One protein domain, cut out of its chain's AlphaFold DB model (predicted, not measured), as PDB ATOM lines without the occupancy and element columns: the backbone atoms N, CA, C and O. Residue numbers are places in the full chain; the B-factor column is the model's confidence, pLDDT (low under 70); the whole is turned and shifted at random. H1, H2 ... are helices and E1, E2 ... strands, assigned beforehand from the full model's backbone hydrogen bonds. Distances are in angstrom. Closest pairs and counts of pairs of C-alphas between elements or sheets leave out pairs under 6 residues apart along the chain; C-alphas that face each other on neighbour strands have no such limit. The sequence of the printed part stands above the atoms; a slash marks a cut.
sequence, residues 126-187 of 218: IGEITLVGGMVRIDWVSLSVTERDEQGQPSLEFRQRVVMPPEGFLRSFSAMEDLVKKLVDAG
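Overview. This is residues 126 to 187 of the 218 residues of an uncharacterized protein of Planctomycetaceae bacterium (UniProt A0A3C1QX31). A long, twisted hairpin, E2 and E3, has the short strand E1 beside the first part of E2, and helix H1 leaves one end like the arm of a V, its residues 170 to 185 sticking out. The printed part has 62 residues, with three strands and then one helix; the sheet, order E1 - E2 - E3, is a meander, each strand the antiparallel neighbour of the one before. The class is mixed; the whole is loose, radius of gyration of the C-alphas 15.3 A, spanning 40 by 39 by 15 A.

Arrangement. E1, residues 126 to 132, and E2, residues 135 to 148, form a hairpin; N 130 and O 137 are within hydrogen-bond range, 2.9 A. E2 bends by 97 degrees at residue 145. E2 and E3, residues 154 to 164, form another; N 138 and O 162 are 2.8 A apart. H1, residues 166 to 185, only grazes the sheet with residues 166 to 169; its closest C-alphas to E2 are Pro 166 and Val 136, 5.9 A. Every O i to N i+4 pair in H1 is within hydrogen-bond range.

Along the chain. E1 begins at C-alpha 126 (13.309, -47.810, 11.268) and measures 17.0 A, E2 32.5 A, E3 28.6 A. H1, 28.8 A, ends at C-alpha 185 (9.506, -24.463, 14.767).

Size, cuts and confidence. The farthest C-alphas, Gly 133 and Gly 187, are 40.2 A apart. The printed part has no cut; its links are tight. Residues 145 to 152 have pLDDT under 70.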
ATOM      1  N   ILE A 126      13.749 -46.956  12.370       92.00
ATOM      2  CA  ILE A 126      13.309 -47.810  11.268       92.00
ATOM      3  C   ILE A 126      14.555 -48.437  10.636       92.00
ATOM      4  O   ILE A 126      15.462 -47.714  10.231       92.00
ATOM      5  N   GLY A 127      14.594 -49.766  10.563       90.00
ATOM      6  CA  GLY A 127      15.686 -50.533   9.970       90.00
ATOM      7  C   GLY A 127      15.573 -50.627   8.450       90.00
ATOM      8  O   GLY A 127      16.447 -50.147   7.736       90.00
ATOM      9  N   GLU A 128      14.484 -51.215   7.948       91.06
ATOM     10  CA  GLU A 128      14.254 -51.394   6.509       91.06
ATOM     11  C   GLU A 128      12.827 -50.988   6.118       91.06
ATOM     12  O   GLU A 128      11.869 -51.209   6.864       91.06
ATOM     13  N   ILE A 129      12.685 -50.399   4.927       94.25
ATOM     14  CA  ILE A 129      11.394 -50.146   4.285       94.25
ATOM     15  C   ILE A 129      11.394 -50.829   2.916       94.25
ATOM     16  O   ILE A 129      12.171 -50.457   2.038       94.25
ATOM     17  N   THR A 130      10.489 -51.784   2.705       95.56
ATOM     18  CA  THR A 130      10.419 -52.575   1.466       95.56
ATOM     19  C   THR A 130       9.008 -52.551   0.878       95.56
ATOM     20  O   THR A 130       8.023 -52.735   1.593       95.56
ATOM     21  N   LEU A 131       8.886 -52.391  -0.444       94.56
ATOM     22  CA  LEU A 131       7.623 -52.552  -1.173       94.56
ATOM     23  C   LEU A 131       7.606 -53.926  -1.853       94.56
ATOM     24  O   LEU A 131       8.329 -54.151  -2.820       94.56
ATOM     25  N   VAL A 132       6.774 -54.847  -1.362       93.38
ATOM     26  CA  VAL A 132       6.672 -56.215  -1.903       93.38
ATOM     27  C   VAL A 132       5.210 -56.587  -2.095       93.38
ATOM     28  O   VAL A 132       4.406 -56.471  -1.171       93.38
ATOM     29  N   GLY A 133       4.859 -57.054  -3.296       89.50
ATOM     30  CA  GLY A 133       3.489 -57.481  -3.608       89.50
ATOM     31  C   GLY A 133       2.457 -56.358  -3.471       89.50
ATOM     32  O   GLY A 133       1.328 -56.612  -3.067       89.50
ATOM     33  N   GLY A 134       2.862 -55.111  -3.735       92.38
ATOM     34  CA  GLY A 134       2.003 -53.933  -3.588       92.38
ATOM     35  C   GLY A 134       1.770 -53.488  -2.143       92.38
ATOM     36  O   GLY A 134       0.963 -52.592  -1.926       92.38
ATOM     37  N   MET A 135       2.469 -54.073  -1.165       94.81
ATOM     38  CA  MET A 135       2.375 -53.712   0.251       94.81
ATOM     39  C   MET A 135       3.705 -53.153   0.747       94.81
ATOM     40  O   MET A 135       4.768 -53.697   0.442       94.81
ATOM     41  N   VAL A 136       3.639 -52.085   1.537       96.06
ATOM     42  CA  VAL A 136       4.802 -51.491   2.198       96.06
ATOM     43  C   VAL A 136       5.028 -52.209   3.521       96.06
ATOM     44  O   VAL A 136       4.099 -52.384   4.310       96.06
ATOM     45  N   ARG A 137       6.263 -52.635   3.757       95.06
ATOM     46  CA  ARG A 137       6.732 -53.275   4.984       95.06
ATOM     47  C   ARG A 137       7.750 -52.350   5.631       95.06
ATOM     48  O   ARG A 137       8.661 -51.902   4.946       95.06
ATOM     49  N   ILE A 138       7.568 -52.057   6.909       94.81
ATOM     50  CA  ILE A 138       8.454 -51.208   7.703       94.81
ATOM     51  C   ILE A 138       8.927 -52.029   8.888       94.81
ATOM     52  O   ILE A 138       8.100 -52.503   9.670       94.81
ATOM     53  N   ASP A 139      10.237 -52.161   9.023       93.50
ATOM     54  CA  ASP A 139      10.867 -52.894  10.108       93.50
ATOM     55  C   ASP A 139      11.340 -51.918  11.178       93.50
ATOM     56  O   ASP A 139      12.203 -51.079  10.937       93.50
ATOM     57  N   TRP A 140      10.762 -52.021  12.368       92.62
ATOM     58  CA  TRP A 140      11.185 -51.275  13.543       92.62
ATOM     59  C   TRP A 140      12.317 -52.012  14.234       92.62
ATOM     60  O   TRP A 140      12.234 -53.223  14.461       92.62
ATOM     61  N   VAL A 141      13.354 -51.266  14.593       91.06
ATOM     62  CA  VAL A 141      14.555 -51.787  15.243       91.06
ATOM     63  C   VAL A 141      14.816 -51.041  16.545       91.06
ATOM     64  O   VAL A 141      14.455 -49.872  16.700       91.06
ATOM     65  N   SER A 142      15.439 -51.731  17.490       88.38
ATOM     66  CA  SER A 142      15.921 -51.147  18.736       88.38
ATOM     67  C   SER A 142      17.375 -51.540  18.964       88.38
ATOM     68  O   SER A 142      17.819 -52.597  18.519       88.38
ATOM     69  N   LEU A 143      18.127 -50.667  19.621       83.81
ATOM     70  CA  LEU A 143      19.511 -50.897  19.994       83.81
ATOM     71  C   LEU A 143      19.564 -51.887  21.161       83.81
ATOM     72  O   LEU A 143      19.084 -51.620  22.266       83.81
ATOM     73  N   SER A 144      20.189 -53.034  20.928       72.38
ATOM     74  CA  SER A 144      20.417 -54.044  21.951       72.38
ATOM     75  C   SER A 144      21.493 -53.588  22.923       72.38
ATOM     76  O   SER A 144      22.657 -53.424  22.575       72.38
ATOM     77  N   VAL A 145      21.124 -53.444  24.195       64.88
ATOM     78  CA  VAL A 145      22.088 -53.163  25.274       64.88
ATOM     79  C   VAL A 145      23.012 -54.368  25.519       64.88
ATOM     80  O   VAL A 145      24.138 -54.206  25.996       64.88
ATOM     81  N   THR A 146      22.537 -55.574  25.190       64.56
ATOM     82  CA  THR A 146      23.169 -56.865  25.492       64.56
ATOM     83  C   THR A 146      24.053 -57.407  24.374       64.56
ATOM     84  O   THR A 146      25.070 -58.029  24.665       64.56
ATOM     85  N   GLU A 147      23.690 -57.177  23.113       61.19
ATOM     86  CA  GLU A 147      24.468 -57.616  21.955       61.19
ATOM     87  C   GLU A 147      25.243 -56.431  21.393       61.19
ATOM     88  O   GLU A 147      24.656 -55.427  20.993       61.19
ATOM     89  N   ARG A 148      26.571 -56.547  21.395       69.62
ATOM     90  CA  ARG A 148      27.476 -55.560  20.812       69.62
ATOM     91  C   ARG A 148      28.192 -56.178  19.626       69.62
ATOM     92  O   ARG A 148      28.578 -57.344  19.691       69.62
ATOM     93  N   ASP A 149      28.352 -55.400  18.568       66.69
ATOM     94  CA  ASP A 149      29.162 -55.790  17.421       66.69
ATOM     95  C   ASP A 149      30.660 -55.859  17.779       66.69
ATOM     96  O   ASP A 149      31.092 -55.528  18.890       66.69
ATOM     97  N   GLU A 150      31.476 -56.308  16.825       65.06
ATOM     98  CA  GLU A 150      32.933 -56.419  16.976       65.06
ATOM     99  C   GLU A 150      33.611 -55.058  17.234       65.06
ATOM    100  O   GLU A 150      34.744 -55.009  17.716       65.06
ATOM    101  N   GLN A 151      32.915 -53.947  16.957       68.62
ATOM    102  CA  GLN A 151      33.347 -52.578  17.241       68.62
ATOM    103  C   GLN A 151      32.819 -52.037  18.585       68.62
ATOM    104  O   GLN A 151      33.095 -50.886  18.937       68.62
ATOM    105  N   GLY A 152      32.105 -52.853  19.366       67.69
ATOM    106  CA  GLY A 152      31.567 -52.497  20.677       67.69
ATOM    107  C   GLY A 152      30.321 -51.606  20.640       67.69
ATOM    108  O   GLY A 152      29.941 -51.086  21.695       67.69
ATOM    109  N   GLN A 153      29.689 -51.423  19.478       71.88
ATOM    110  CA  GLN A 153      28.443 -50.674  19.321       71.88
ATOM    111  C   GLN A 153      27.221 -51.580  19.545       71.88
ATOM    112  O   GLN A 153      27.278 -52.773  19.244       71.88
ATOM    113  N   PRO A 154      26.111 -51.049  20.092       76.25
ATOM    114  CA  PRO A 154      24.866 -51.800  20.258       76.25
ATOM    115  C   PRO A 154      24.347 -52.336  18.915       76.25
ATOM    116  O   PRO A 154      24.160 -51.565  17.972       76.25
ATOM    117  N   SER A 155      24.091 -53.642  18.836       77.50
ATOM    118  CA  SER A 155      23.511 -54.282  17.649       77.50
ATOM    119  C   SER A 155      22.050 -53.860  17.467       77.50
ATOM    120  O   SER A 155      21.322 -53.687  18.446       77.50
ATOM    121  N   LEU A 156      21.602 -53.692  16.223       81.94
ATOM    122  CA  LEU A 156      20.203 -53.389  15.910       81.94
ATOM    123  C   LEU A 156      19.377 -54.681  15.927       81.94
ATOM    124  O   LEU A 156      19.521 -55.530  15.050       81.94
ATOM    125  N   GLU A 157      18.474 -54.811  16.896       85.94
ATOM    126  CA  GLU A 157      17.534 -55.926  16.990       85.94
ATOM    127  C   GLU A 157      16.167 -55.538  16.424       85.94
ATOM    128  O   GLU A 157      15.586 -54.502  16.758       85.94
ATOM    129  N   PHE A 158      15.622 -56.410  15.581       88.56
ATOM    130  CA  PHE A 158      14.286 -56.267  15.021       88.56
ATOM    131  C   PHE A 158      13.202 -56.436  16.095       88.56
ATOM    132  O   PHE A 158      13.164 -57.440  16.802       88.56
ATOM    133  N   ARG A 159      12.280 -55.473  16.180       89.50
ATOM    134  CA  ARG A 159      11.197 -55.461  17.174       89.50
ATOM    135  C   ARG A 159       9.842 -55.779  16.572       89.50
ATOM    136  O   ARG A 159       9.119 -56.622  17.096       89.50
ATOM    137  N   GLN A 160       9.482 -55.125  15.471       90.75
ATOM    138  CA  GLN A 160       8.202 -55.372  14.815       90.75
ATOM    139  C   GLN A 160       8.225 -54.970  13.347       90.75
ATOM    140  O   GLN A 160       8.840 -53.978  12.972       90.75
ATOM    141  N   ARG A 161       7.469 -55.703  12.527       91.69
ATOM    142  CA  ARG A 161       7.189 -55.350  11.138       91.69
ATOM    143  C   ARG A 161       5.772 -54.824  11.025       91.69
ATOM    144  O   ARG A 161       4.814 -55.544  11.302       91.69
ATOM    145  N   VAL A 162       5.647 -53.589  10.567       92.56
ATOM    146  CA  VAL A 162       4.363 -53.004  10.189       92.56
ATOM    147  C   VAL A 162       4.178 -53.197   8.693       92.56
ATOM    148  O   VAL A 162       5.027 -52.806   7.897       92.56
ATOM    149  N   VAL A 163       3.061 -53.804   8.301       94.38
ATOM    150  CA  VAL A 163       2.692 -53.980   6.893       94.38
ATOM    151  C   VAL A 163       1.460 -53.138   6.611       94.38
ATOM    152  O   VAL A 163       0.436 -53.298   7.270       94.38
ATOM    153  N   MET A 164       1.555 -52.240   5.637       95.25
ATOM    154  CA  MET A 164       0.478 -51.320   5.285       95.25
ATOM    155  C   MET A 164       0.373 -51.133   3.767       95.25
ATOM    156  O   MET A 164       1.354 -51.338   3.048       95.25
ATOM    157  N   PRO A 165      -0.802 -50.747   3.243       95.94
ATOM    158  CA  PRO A 165      -0.921 -50.377   1.840       95.94
ATOM    159  C   PRO A 165      -0.126 -49.088   1.541       95.94
ATOM    160  O   PRO A 165       0.037 -48.254   2.439       95.94
ATOM    161  N   PRO A 166       0.297 -48.857   0.284       95.31
ATOM    162  CA  PRO A 166       1.038 -47.657  -0.118       95.31
ATOM    163  C   PRO A 166       0.302 -46.352   0.217       95.31
ATOM    164  O   PRO A 166       0.901 -45.398   0.698       95.31
ATOM    165  N   GLU A 167      -1.023 -46.345   0.067       95.56
ATOM    166  CA  GLU A 167      -1.913 -45.257   0.496       95.56
ATOM    167  C   GLU A 167      -1.759 -44.907   1.988       95.56
ATOM    168  O   GLU A 167      -1.710 -43.739   2.372       95.56
ATOM    169  N   GLY A 168      -1.656 -45.921   2.853       95.12
ATOM    170  CA  GLY A 168      -1.452 -45.724   4.290       95.12
ATOM    171  C   GLY A 168      -0.065 -45.169   4.609       95.12
ATOM    172  O   GLY A 168       0.077 -44.318   5.492       95.12
ATOM    173  N   PHE A 169       0.939 -45.596   3.846       95.19
ATOM    174  CA  PHE A 169       2.304 -45.103   3.974       95.19
ATOM    175  C   PHE A 169       2.410 -43.614   3.626       95.19
ATOM    176  O   PHE A 169       2.945 -42.848   4.423       95.19
ATOM    177  N   LEU A 170       1.829 -43.173   2.504       95.75
ATOM    178  CA  LEU A 170       1.875 -41.765   2.078       95.75
ATOM    179  C   LEU A 170       1.222 -40.815   3.093       95.75
ATOM    180  O   LEU A 170       1.757 -39.740   3.381       95.75
ATOM    181  N   ARG A 171       0.095 -41.226   3.692       96.00
ATOM    182  CA  ARG A 171      -0.547 -40.449   4.767       96.00
ATOM    183  C   ARG A 171       0.325 -40.377   6.020       96.00
ATOM    184  O   ARG A 171       0.472 -39.300   6.592       96.00
ATOM    185  N   SER A 172       0.922 -41.499   6.421       94.56
ATOM    186  CA  SER A 172       1.835 -41.553   7.570       94.56
ATOM    187  C   SER A 172       3.073 -40.682   7.347       94.56
ATOM    188  O   SER A 172       3.481 -39.949   8.243       94.56
ATOM    189  N   PHE A 173       3.634 -40.701   6.137       94.69
ATOM    190  CA  PHE A 173       4.790 -39.888   5.769       94.69
ATOM    191  C   PHE A 173       4.491 -38.390   5.839       94.69
ATOM    192  O   PHE A 173       5.242 -37.648   6.466       94.69
ATOM    193  N   SER A 174       3.342 -37.963   5.309       95.94
ATOM    194  CA  SER A 174       2.897 -36.566   5.405       95.94
ATOM    195  C   SER A 174       2.780 -36.107   6.866       95.94
ATOM    196  O   SER A 174       3.240 -35.025   7.228       95.94
ATOM    197  N   ALA A 175       2.234 -36.960   7.741       95.62
ATOM    198  CA  ALA A 175       2.144 -36.670   9.171       95.62
ATOM    199  C   ALA A 175       3.525 -36.576   9.849       95.62
ATOM    200  O   ALA A 175       3.728 -35.714  10.706       95.62
ATOM    201  N   MET A 176       4.481 -37.429   9.457       94.31
ATOM    202  CA  MET A 176       5.864 -37.365   9.945       94.31
ATOM    203  C   MET A 176       6.564 -36.075   9.499       94.31
ATOM    204  O   MET A 176       7.216 -35.432  10.320       94.31
ATOM    205  N   GLU A 177       6.397 -35.638   8.248       94.56
ATOM    206  CA  GLU A 177       6.953 -34.363   7.775       94.56
ATOM    207  C   GLU A 177       6.397 -33.164   8.549       94.56
ATOM    208  O   GLU A 177       7.147 -32.265   8.936       94.56
ATOM    209  N   ASP A 178       5.091 -33.147   8.804       95.75
ATOM    210  CA  ASP A 178       4.454 -32.079   9.573       95.75
ATOM    211  C   ASP A 178       4.892 -32.080  11.040       95.75
ATOM    212  O   ASP A 178       5.051 -31.014  11.640       95.75
ATOM    213  N   LEU A 179       5.140 -33.257  11.619       94.69
ATOM    214  CA  LEU A 179       5.741 -33.368  12.943       94.69
ATOM    215  C   LEU A 179       7.165 -32.798  12.952       94.69
ATOM    216  O   LEU A 179       7.492 -32.009  13.835       94.69
ATOM    217  N   VAL A 180       7.988 -33.127  11.953       93.75
ATOM    218  CA  VAL A 180       9.349 -32.581  11.826       93.75
ATOM    219  C   VAL A 180       9.319 -31.056  11.720       93.75
ATOM    220  O   VAL A 180      10.081 -30.397  12.425       93.75
ATOM    221  N   LYS A 181       8.417 -30.477  10.915       93.94
ATOM    222  CA  LYS A 181       8.249 -29.012  10.823       93.94
ATOM    223  C   LYS A 181       7.951 -28.404  12.195       93.94
ATOM    224  O   LYS A 181       8.645 -27.487  12.612       93.94
ATOM    225  N   LYS A 182       7.011 -28.986  12.947       94.12
ATOM    226  CA  LYS A 182       6.683 -28.534  14.310       94.12
ATOM    227  C   LYS A 182       7.870 -28.635  15.271       94.12
ATOM    228  O   LYS A 182       8.038 -27.762  16.116       94.12
ATOM    229  N   LEU A 183       8.694 -29.678  15.157       93.94
ATOM    230  CA  LEU A 183       9.898 -29.837  15.982       93.94
ATOM    231  C   LEU A 183      10.986 -28.812  15.635       93.94
ATOM    232  O   LEU A 183      11.716 -28.376  16.528       93.94
ATOM    233  N   VAL A 184      11.079 -28.408  14.367       93.44
ATOM    234  CA  VAL A 184      11.958 -27.316  13.924       93.44
ATOM    235  C   VAL A 184      11.440 -25.969  14.426       93.44
ATOM    236  O   VAL A 184      12.212 -25.208  15.004       93.44
ATOM    237  N   ASP A 185      10.139 -25.703  14.294       91.81
ATOM    238  CA  ASP A 185       9.506 -24.463  14.767       91.81
ATOM    239  C   ASP A 185       9.621 -24.305  16.292       91.81
ATOM    240  O   ASP A 185       9.844 -23.207  16.799       91.81
ATOM    241  N   ALA A 186       9.526 -25.414  17.032       92.69
ATOM    242  CA  ALA A 186       9.753 -25.458  18.476       92.69
ATOM    243  C   ALA A 186      11.239 -25.330  18.870       92.69
ATOM    244  O   ALA A 186      11.556 -25.239  20.055       92.69
ATOM    245  N   GLY A 187      12.160 -25.347  17.900       89.50
ATOM    246  CA  GLY A 187      13.602 -25.235  18.122       89.50
ATOM    247  C   GLY A 187      14.269 -26.489  18.699       89.50
ATOM    248  O   GLY A 187      15.439 -26.422  19.079       89.50
TER     249      GLY A 187